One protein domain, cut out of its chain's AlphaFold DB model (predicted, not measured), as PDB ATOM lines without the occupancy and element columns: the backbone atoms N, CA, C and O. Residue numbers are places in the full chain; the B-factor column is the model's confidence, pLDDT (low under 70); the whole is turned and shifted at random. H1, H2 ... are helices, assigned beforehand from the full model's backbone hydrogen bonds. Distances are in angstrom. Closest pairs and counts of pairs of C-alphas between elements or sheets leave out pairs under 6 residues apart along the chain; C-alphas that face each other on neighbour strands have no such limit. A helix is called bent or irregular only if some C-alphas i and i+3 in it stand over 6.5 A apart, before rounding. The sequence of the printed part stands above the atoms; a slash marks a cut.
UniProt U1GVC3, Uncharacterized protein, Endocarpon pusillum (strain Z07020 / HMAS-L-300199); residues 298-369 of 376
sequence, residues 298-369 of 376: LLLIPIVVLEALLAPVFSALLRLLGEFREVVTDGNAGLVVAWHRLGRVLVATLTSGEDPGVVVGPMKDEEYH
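This is residues 298 to 369 of the 376 residues of an uncharacterized protein of Endocarpon pusillum (strain Z07020 / HMAS-L-300199) (UniProt U1GVC3). One long, gently kinked helix, H1, makes most of the length, its residues 298 to 319 sticking out free, and past its residue 327 the backbone folds back into a loose helical hairpin of H2 and H3. The printed part has 72 residues, all helix in class, in the order H1, H2, H3. It is loose, with a radius of gyration of the C-alphas of 16.2 A and spans of 58 by 28 by 15 A.

H1, residues 298 to 327, runs 44.7 A from C-alpha 298 at (-135.355, -51.481, 97.574), with a kink of 30 degrees near residue 312. H2 is residues 335 to 352, 25.8 A. H3, residues 356 to 369, 22.5 A, ends at C-alpha 369 at (-153.534, -82.211, 51.112); it is only just irregular, C-alphas 359 and 362 being 6.6 A apart.

H1 is near H2, with 8 pairs of C-alphas within 10 A, and apart from H3. The hairpin's helices touch through residues 345 to 349 and 356 to 360 alone, closest at the C-alphas of Thr 349 and Pro 356, 6.2 A, at a steep tilt of 41 degrees, opposite ways. Every O i to N i+4 pair is within hydrogen-bond range in H2, 20 of 26 in H1 and 2 of 10 in H3, where 5 of 11 O i to N i+3 pairs are.

The farthest C-alphas, of Leu 298 and His 369, are 58.6 A apart. The printed part has no cut, and no link is long. Model confidence is under 70 in 32 residues, among them 324 to 340 and 359 to 369.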
ATOM      1  N   LEU A 298    -134.684 -52.180  98.677       94.62
ATOM      2  CA  LEU A 298    -135.355 -51.481  97.574       94.62
ATOM      3  C   LEU A 298    -134.752 -51.802  96.200       94.62
ATOM      4  O   LEU A 298    -135.483 -51.783  95.217       94.62
ATOM      5  N   LEU A 299    -133.459 -52.134  96.124       94.62
ATOM      6  CA  LEU A 299    -132.822 -52.643  94.901       94.62
ATOM      7  C   LEU A 299    -133.125 -54.122  94.642       94.62
ATOM      8  O   LEU A 299    -133.225 -54.531  93.488       94.62
ATOM      9  N   LEU A 300    -133.291 -54.928  95.693       93.56
ATOM     10  CA  LEU A 300    -133.542 -56.362  95.553       93.56
ATOM     11  C   LEU A 300    -134.971 -56.662  95.079       93.56
ATOM     12  O   LEU A 300    -135.175 -57.572  94.282       93.56
ATOM     13  N   ILE A 301    -135.957 -55.886  95.542       93.88
ATOM     14  CA  ILE A 301    -137.373 -56.058  95.180       93.88
ATOM     15  C   ILE A 301    -137.604 -56.047  93.656       93.88
ATOM     16  O   ILE A 301    -138.193 -57.008  93.167       93.88
ATOM     17  N   PRO A 302    -137.149 -55.049  92.870       93.19
ATOM     18  CA  PRO A 302    -137.371 -55.051  91.426       93.19
ATOM     19  C   PRO A 302    -136.638 -56.192  90.717       93.19
ATOM     20  O   PRO A 302    -137.162 -56.695  89.733       93.19
ATOM     21  N   ILE A 303    -135.482 -56.643  91.219       93.06
ATOM     22  CA  ILE A 303    -134.754 -57.789  90.647       93.06
ATOM     23  C   ILE A 303    -135.558 -59.076  90.845       93.06
ATOM     24  O   ILE A 303    -135.778 -59.808  89.887       93.06
ATOM     25  N   VAL A 304    -136.059 -59.315  92.059       93.25
ATOM     26  CA  VAL A 304    -136.876 -60.500  92.365       93.25
ATOM     27  C   VAL A 304    -138.205 -60.464  91.609       93.25
ATOM     28  O   VAL A 304    -138.650 -61.489  91.102       93.25
ATOM     29  N   VAL A 305    -138.836 -59.292  91.487       93.31
ATOM     30  CA  VAL A 305    -140.061 -59.129  90.691       93.31
ATOM     31  C   VAL A 305    -139.781 -59.367  89.206       93.31
ATOM     32  O   VAL A 305    -140.560 -60.051  88.549       93.31
ATOM     33  N   LEU A 306    -138.666 -58.860  88.677       93.94
ATOM     34  CA  LEU A 306    -138.264 -59.072  87.290       93.94
ATOM     35  C   LEU A 306    -137.976 -60.555  87.014       93.94
ATOM     36  O   LEU A 306    -138.443 -61.079  86.011       93.94
ATOM     37  N   GLU A 307    -137.280 -61.246  87.916       90.81
ATOM     38  CA  GLU A 307    -137.021 -62.686  87.820       90.81
ATOM     39  C   GLU A 307    -138.319 -63.501  87.895       90.81
ATOM     40  O   GLU A 307    -138.543 -64.381  87.067       90.81
ATOM     41  N   ALA A 308    -139.227 -63.160  88.815       90.88
ATOM     42  CA  ALA A 308    -140.522 -63.823  88.947       90.88
ATOM     43  C   ALA A 308    -141.431 -63.609  87.725       90.88
ATOM     44  O   ALA A 308    -142.186 -64.510  87.360       90.88
ATOM     45  N   LEU A 309    -141.354 -62.442  87.078       91.00
ATOM     46  CA  LEU A 309    -142.096 -62.143  85.850       91.00
ATOM     47  C   LEU A 309    -141.445 -62.762  84.604       91.00
ATOM     48  O   LEU A 309    -142.157 -63.198  83.702       91.00
ATOM     49  N   LEU A 310    -140.112 -62.840  84.550       89.94
ATOM     50  CA  LEU A 310    -139.380 -63.428  83.424       89.94
ATOM     51  C   LEU A 310    -139.375 -64.957  83.457       89.94
ATOM     52  O   LEU A 310    -139.404 -65.569  82.396       89.94
ATOM     53  N   ALA A 311    -139.374 -65.588  84.632       87.50
ATOM     54  CA  ALA A 311    -139.356 -67.044  84.773       87.50
ATOM     55  C   ALA A 311    -140.458 -67.777  83.972       87.50
ATOM     56  O   ALA A 311    -140.122 -68.715  83.244       87.50
ATOM     57  N   PRO A 312    -141.749 -67.382  84.020       86.56
ATOM     58  CA  PRO A 312    -142.783 -68.037  83.218       86.56
ATOM     59  C   PRO A 312    -142.602 -67.785  81.717       86.56
ATOM     60  O   PRO A 312    -142.822 -68.699  80.922       86.56
ATOM     61  N   VAL A 313    -142.139 -66.594  81.324       88.19
ATOM     62  CA  VAL A 313    -141.861 -66.256  79.918       88.19
ATOM     63  C   VAL A 313    -140.702 -67.098  79.384       88.19
ATOM     64  O   VAL A 313    -140.804 -67.689  78.313       88.19
ATOM     65  N   PHE A 314    -139.623 -67.223  80.156       79.19
ATOM     66  CA  PHE A 314    -138.449 -68.011  79.792       79.19
ATOM     67  C   PHE A 314    -138.769 -69.509  79.763       79.19
ATOM     68  O   PHE A 314    -138.360 -70.214  78.845       79.19
ATOM     69  N   SER A 315    -139.574 -69.998  80.711       79.25
ATOM     70  CA  SER A 315    -140.054 -71.382  80.701       79.25
ATOM     71  C   SER A 315    -140.956 -71.678  79.501       79.25
ATOM     72  O   SER A 315    -140.870 -72.777  78.952       79.25
ATOM     73  N   ALA A 316    -141.819 -70.742  79.099       82.25
ATOM     74  CA  ALA A 316    -142.638 -70.884  77.899       82.25
ATOM     75  C   ALA A 316    -141.760 -70.891  76.640       82.25
ATOM     76  O   ALA A 316    -141.911 -71.776  75.802       82.25
ATOM     77  N   LEU A 317    -140.779 -69.986  76.557       82.94
ATOM     78  CA  LEU A 317    -139.826 -69.910  75.451       82.94
ATOM     79  C   LEU A 317    -139.000 -71.198  75.312       82.94
ATOM     80  O   LEU A 317    -138.845 -71.709  74.208       82.94
ATOM     81  N   LEU A 318    -138.503 -71.757  76.421       76.88
ATOM     82  CA  LEU A 318    -137.733 -73.003  76.422       76.88
ATOM     83  C   LEU A 318    -138.573 -74.216  76.009       76.88
ATOM     84  O   LEU A 318    -138.062 -75.088  75.311       76.88
ATOM     85  N   ARG A 319    -139.855 -74.276  76.398       78.50
ATOM     86  CA  ARG A 319    -140.772 -75.320  75.907       78.50
ATOM     87  C   ARG A 319    -140.984 -75.206  74.403       78.50
ATOM     88  O   ARG A 319    -140.879 -76.204  73.700       78.50
ATOM     89  N   LEU A 320    -141.187 -73.983  73.925       77.81
ATOM     90  CA  LEU A 320    -141.376 -73.696  72.510       77.81
ATOM     91  C   LEU A 320    -140.114 -74.056  71.704       77.81
ATOM     92  O   LEU A 320    -140.196 -74.743  70.695       77.81
ATOM     93  N   LEU A 321    -138.922 -73.714  72.199       75.25
ATOM     94  CA  LEU A 321    -137.644 -74.113  71.592       75.25
ATOM     95  C   LEU A 321    -137.397 -75.631  71.644       75.25
ATOM     96  O   LEU A 321    -136.796 -76.186  70.723       75.25
ATOM     97  N   GLY A 322    -137.859 -76.306  72.699       73.00
ATOM     98  CA  GLY A 322    -137.772 -77.758  72.848       73.00
ATOM     99  C   GLY A 322    -138.563 -78.508  71.777       73.00
ATOM    100  O   GLY A 322    -138.013 -79.408  71.147       73.00
ATOM    101  N   GLU A 323    -139.801 -78.086  71.512       72.06
ATOM    102  CA  GLU A 323    -140.632 -78.655  70.439       72.06
ATOM    103  C   GLU A 323    -140.047 -78.362  69.047       72.06
ATOM    104  O   GLU A 323    -140.047 -79.225  68.170       72.06
ATOM    105  N   PHE A 324    -139.444 -77.184  68.850       57.16
ATOM    106  CA  PHE A 324    -138.775 -76.845  67.589       57.16
ATOM    107  C   PHE A 324    -137.541 -77.706  67.301       57.16
ATOM    108  O   PHE A 324    -137.248 -77.998  66.139       57.16
ATOM    109  N   ARG A 325    -136.815 -78.139  68.337       60.47
ATOM    110  CA  ARG A 325    -135.621 -78.976  68.168       60.47
ATOM    111  C   ARG A 325    -135.953 -80.355  67.596       60.47
ATOM    112  O   ARG A 325    -135.118 -80.921  66.897       60.47
ATOM    113  N   GLU A 326    -137.147 -80.874  67.863       56.62
ATOM    114  CA  GLU A 326    -137.582 -82.175  67.347       56.62
ATOM    115  C   GLU A 326    -137.894 -82.100  65.839       56.62
ATOM    116  O   GLU A 326    -137.521 -82.994  65.083       56.62
ATOM    117  N   VAL A 327    -138.433 -80.969  65.367       56.00
ATOM    118  CA  VAL A 327    -138.833 -80.759  63.961       56.00
ATOM    119  C   VAL A 327    -137.646 -80.480  63.021       56.00
ATOM    120  O   VAL A 327    -137.708 -80.788  61.835       56.00
ATOM    121  N   VAL A 328    -136.534 -79.923  63.516       53.72
ATOM    122  CA  VAL A 328    -135.386 -79.513  62.672       53.72
ATOM    123  C   VAL A 328    -134.445 -80.678  62.312       53.72
ATOM    124  O   VAL A 328    -133.563 -80.521  61.470       53.72
ATOM    125  N   THR A 329    -134.631 -81.869  62.888       55.72
ATOM    126  CA  THR A 329    -133.760 -83.019  62.575       55.72
ATOM    127  C   THR A 329    -134.031 -83.680  61.216       55.72
ATOM    128  O   THR A 329    -133.161 -84.396  60.720       55.72
ATOM    129  N   ASP A 330    -135.134 -83.331  60.545       49.28
ATOM    130  CA  ASP A 330    -135.501 -83.855  59.224       49.28
ATOM    131  C   ASP A 330    -135.286 -82.815  58.099       49.28
ATOM    132  O   ASP A 330    -136.216 -82.238  57.542       49.28
ATOM    133  N   GLY A 331    -134.025 -82.596  57.707       52.88
ATOM    134  CA  GLY A 331    -133.668 -82.045  56.388       52.88
ATOM    135  C   GLY A 331    -133.471 -80.520  56.268       52.88
ATOM    136  O   GLY A 331    -134.326 -79.695  56.582       52.88
ATOM    137  N   ASN A 332    -132.332 -80.137  55.675       51.69
ATOM    138  CA  ASN A 332    -131.811 -78.763  55.550       51.69
ATOM    139  C   ASN A 332    -132.636 -77.764  54.700       51.69
ATOM    140  O   ASN A 332    -132.210 -76.622  54.539       51.69
ATOM    141  N   ALA A 333    -133.804 -78.134  54.169       53.09
ATOM    142  CA  ALA A 333    -134.668 -77.215  53.412       53.09
ATOM    143  C   ALA A 333    -135.758 -76.535  54.274       53.09
ATOM    144  O   ALA A 333    -136.423 -75.611  53.806       53.09
ATOM    145  N   GLY A 334    -135.944 -76.954  55.534       53.41
ATOM    146  CA  GLY A 334    -137.068 -76.519  56.378       53.41
ATOM    147  C   GLY A 334    -136.853 -75.251  57.214       53.41
ATOM    148  O   GLY A 334    -137.824 -74.703  57.736       53.41
ATOM    149  N   LEU A 335    -135.619 -74.749  57.350       54.88
ATOM    150  CA  LEU A 335    -135.296 -73.742  58.373       54.88
ATOM    151  C   LEU A 335    -136.033 -72.405  58.155       54.88
ATOM    152  O   LEU A 335    -136.606 -71.857  59.089       54.88
ATOM    153  N   VAL A 336    -136.083 -71.894  56.920       58.41
ATOM    154  CA  VAL A 336    -136.720 -70.592  56.623       58.41
ATOM    155  C   VAL A 336    -138.246 -70.659  56.781       58.41
ATOM    156  O   VAL A 336    -138.868 -69.718  57.277       58.41
ATOM    157  N   VAL A 337    -138.856 -71.796  56.431       63.34
ATOM    158  CA  VAL A 337    -140.303 -72.019  56.587       63.34
ATOM    159  C   VAL A 337    -140.672 -72.178  58.066       63.34
ATOM    160  O   VAL A 337    -141.706 -71.663  58.496       63.34
ATOM    161  N   ALA A 338    -139.803 -72.806  58.862       65.38
ATOM    162  CA  ALA A 338    -139.985 -72.963  60.302       65.38
ATOM    163  C   ALA A 338    -139.990 -71.613  61.039       65.38
ATOM    164  O   ALA A 338    -140.884 -71.370  61.850       65.38
ATOM    165  N   TRP A 339    -139.079 -70.689  60.702       67.25
ATOM    166  CA  TRP A 339    -139.053 -69.344  61.300       67.25
ATOM    167  C   TRP A 339    -140.285 -68.504  60.939       67.25
ATOM    168  O   TRP A 339    -140.836 -67.810  61.794       67.25
ATOM    169  N   HIS A 340    -140.776 -68.603  59.699       68.81
ATOM    170  CA  HIS A 340    -141.986 -67.889  59.284       68.81
ATOM    171  C   HIS A 340    -143.254 -68.436  59.963       68.81
ATOM    172  O   HIS A 340    -144.175 -67.678  60.275       68.81
ATOM    173  N   ARG A 341    -143.326 -69.753  60.204       73.12
ATOM    174  CA  ARG A 341    -144.437 -70.383  60.935       73.12
ATOM    175  C   ARG A 341    -144.379 -70.064  62.430       73.12
ATOM    176  O   ARG A 341    -145.406 -69.694  62.992       73.12
ATOM    177  N   LEU A 342    -143.184 -70.082  63.026       75.62
ATOM    178  CA  LEU A 342    -142.951 -69.655  64.407       75.62
ATOM    179  C   LEU A 342    -143.434 -68.219  64.634       75.62
ATOM    180  O   LEU A 342    -144.181 -67.966  65.574       75.62
ATOM    181  N   GLY A 343    -143.066 -67.296  63.740       75.50
ATOM    182  CA  GLY A 343    -143.487 -65.900  63.824       75.50
ATOM    183  C   GLY A 343    -145.009 -65.728  63.802       75.50
ATOM    184  O   GLY A 343    -145.540 -64.950  64.588       75.50
ATOM    185  N   ARG A 344    -145.733 -66.487  62.965       74.12
ATOM    186  CA  ARG A 344    -147.206 -66.419  62.924       74.12
ATOM    187  C   ARG A 344    -147.860 -66.973  64.181       74.12
ATOM    188  O   ARG A 344    -148.798 -66.353  64.667       74.12
ATOM    189  N   VAL A 345    -147.375 -68.105  64.697       73.88
ATOM    190  CA  VAL A 345    -147.912 -68.693  65.935       73.88
ATOM    191  C   VAL A 345    -147.686 -67.731  67.095       73.88
ATOM    192  O   VAL A 345    -148.635 -67.423  67.804       73.88
ATOM    193  N   LEU A 346    -146.477 -67.172  67.214       74.75
ATOM    194  CA  LEU A 346    -146.131 -66.238  68.283       74.75
ATOM    195  C   LEU A 346    -146.995 -64.971  68.232       74.75
ATOM    196  O   LEU A 346    -147.551 -64.567  69.252       74.75
ATOM    197  N   VAL A 347    -147.166 -64.380  67.042       75.25
ATOM    198  CA  VAL A 347    -148.030 -63.207  66.847       75.25
ATOM    199  C   VAL A 347    -149.486 -63.539  67.162       75.25
ATOM    200  O   VAL A 347    -150.107 -62.765  67.878       75.25
ATOM    201  N   ALA A 348    -150.016 -64.677  66.708       71.50
ATOM    202  CA  ALA A 348    -151.393 -65.082  66.993       71.50
ATOM    203  C   ALA A 348    -151.631 -65.271  68.498       71.50
ATOM    204  O   ALA A 348    -152.537 -64.657  69.045       71.50
ATOM    205  N   THR A 349    -150.767 -66.009  69.204       72.00
ATOM    206  CA  THR A 349    -150.903 -66.184  70.662       72.00
ATOM    207  C   THR A 349    -150.795 -64.875  71.440       72.00
ATOM    208  O   THR A 349    -151.490 -64.697  72.437       72.00
ATOM    209  N   LEU A 350    -149.944 -63.941  70.998       69.31
ATOM    210  CA  LEU A 350    -149.757 -62.662  71.687       69.31
ATOM    211  C   LEU A 350    -150.885 -61.662  71.412       69.31
ATOM    212  O   LEU A 350    -151.147 -60.814  72.262       69.31
ATOM    213  N   THR A 351    -151.538 -61.727  70.247       73.31
ATOM    214  CA  THR A 351    -152.592 -60.771  69.874       73.31
ATOM    215  C   THR A 351    -154.001 -61.284  70.138       73.31
ATOM    216  O   THR A 351    -154.855 -60.471  70.489       73.31
ATOM    217  N   SER A 352    -154.265 -62.588  69.997       73.44
ATOM    218  CA  SER A 352    -155.604 -63.159  70.200       73.44
ATOM    219  C   SER A 352    -155.829 -63.712  71.607       73.44
ATOM    220  O   SER A 352    -156.977 -63.845  72.024       73.44
ATOM    221  N   GLY A 353    -154.761 -64.002  72.363       76.31
ATOM    222  CA  GLY A 353    -154.863 -64.629  73.686       76.31
ATOM    223  C   GLY A 353    -155.426 -66.056  73.649       76.31
ATOM    224  O   GLY A 353    -155.803 -66.591  74.690       76.31
ATOM    225  N   GLU A 354    -155.508 -66.664  72.464       70.69
ATOM    226  CA  GLU A 354    -155.995 -68.027  72.288       70.69
ATOM    227  C   GLU A 354    -154.922 -69.058  72.643       70.69
ATOM    228  O   GLU A 354    -153.717 -68.825  72.522       70.69
ATOM    229  N   ASP A 355    -155.387 -70.224  73.086       67.69
ATOM    230  CA  ASP A 355    -154.538 -71.346  73.467       67.69
ATOM    231  C   ASP A 355    -153.734 -71.841  72.241       67.69
ATOM    232  O   ASP A 355    -154.338 -72.156  71.206       67.69
ATOM    233  N   PRO A 356    -152.388 -71.932  72.308       61.25
ATOM    234  CA  PRO A 356    -151.544 -72.349  71.183       61.25
ATOM    235  C   PRO A 356    -151.964 -73.687  70.559       61.25
ATOM    236  O   PRO A 356    -151.776 -73.885  69.358       61.25
ATOM    237  N   GLY A 357    -152.582 -74.587  71.331       68.44
ATOM    238  CA  GLY A 357    -153.085 -75.864  70.818       68.44
ATOM    239  C   GLY A 357    -154.175 -75.721  69.746       68.44
ATOM    240  O   GLY A 357    -154.235 -76.536  68.825       68.44
ATOM    241  N   VAL A 358    -154.995 -74.668  69.818       72.50
ATOM    242  CA  VAL A 358    -156.084 -74.408  68.859       72.50
ATOM    243  C   VAL A 358    -155.540 -73.837  67.548       72.50
ATOM    244  O   VAL A 358    -156.026 -74.190  66.477       72.50
ATOM    245  N   VAL A 359    -154.483 -73.023  67.612       66.12
ATOM    246  CA  VAL A 359    -153.840 -72.417  66.430       66.12
ATOM    247  C   VAL A 359    -153.000 -73.440  65.653       66.12
ATOM    248  O   VAL A 359    -152.916 -73.376  64.427       66.12
ATOM    249  N   VAL A 360    -152.396 -74.413  66.344       67.06
ATOM    250  CA  VAL A 360    -151.553 -75.452  65.721       67.06
ATOM    251  C   VAL A 360    -152.383 -76.553  65.042       67.06
ATOM    252  O   VAL A 360    -151.925 -77.132  64.057       67.06
ATOM    253  N   GLY A 361    -153.609 -76.813  65.514       67.56
ATOM    254  CA  GLY A 361    -154.540 -77.797  64.940       67.56
ATOM    255  C   GLY A 361    -154.733 -77.688  63.416       67.56
ATOM    256  O   GLY A 361    -154.404 -78.641  62.713       67.56
ATOM    257  N   PRO A 362    -155.168 -76.534  62.875       63.03
ATOM    258  CA  PRO A 362    -155.417 -76.375  61.441       63.03
ATOM    259  C   PRO A 362    -154.144 -76.359  60.576       63.03
ATOM    260  O   PRO A 362    -154.223 -76.591  59.373       63.03
ATOM    261  N   MET A 363    -152.954 -76.129  61.151       57.19
ATOM    262  CA  MET A 363    -151.692 -76.174  60.392       57.19
ATOM    263  C   MET A 363    -151.240 -77.598  60.042       57.19
ATOM    264  O   MET A 363    -150.480 -77.766  59.088       57.19
ATOM    265  N   LYS A 364    -151.690 -78.619  60.786       57.06
ATOM    266  CA  LYS A 364    -151.397 -80.029  60.472       57.06
ATOM    267  C   LYS A 364    -152.238 -80.557  59.307       57.06
ATOM    268  O   LYS A 364    -151.774 -81.434  58.581       57.06
ATOM    269  N   ASP A 365    -153.423 -79.991  59.086       52.47
ATOM    270  CA  ASP A 365    -154.349 -80.455  58.047       52.47
ATOM    271  C   ASP A 365    -153.964 -79.960  56.636       52.47
ATOM    272  O   ASP A 365    -154.192 -80.662  55.651       52.47
ATOM    273  N   GLU A 366    -153.278 -78.814  56.514       54.12
ATOM    274  CA  GLU A 366    -152.733 -78.351  55.222       54.12
ATOM    275  C   GLU A 366    -151.591 -79.243  54.693       54.12
ATOM    276  O   GLU A 366    -151.368 -79.327  53.482       54.12
ATOM    277  N   GLU A 367    -150.878 -79.953  55.571       48.66
ATOM    278  CA  GLU A 367    -149.754 -80.814  55.185       48.66
ATOM    279  C   GLU A 367    -150.216 -82.128  54.528       48.66
ATOM    280  O   GLU A 367    -149.518 -82.682  53.675       48.66
ATOM    281  N   TYR A 368    -151.437 -82.584  54.832       45.84
ATOM    282  CA  TYR A 368    -151.999 -83.820  54.279       45.84
ATOM    283  C   TYR A 368    -152.644 -83.665  52.893       45.84
ATOM    284  O   TYR A 368    -152.809 -84.660  52.185       45.84
ATOM    285  N   HIS A 369    -152.962 -82.446  52.447       47.16
ATOM    286  CA  HIS A 369    -153.534 -82.211  51.112       47.16
ATOM    287  C   HIS A 369    -152.528 -81.730  50.054       47.16
ATOM    288  O   HIS A 369    -152.828 -81.785  48.863       47.16
TER     289      HIS A 369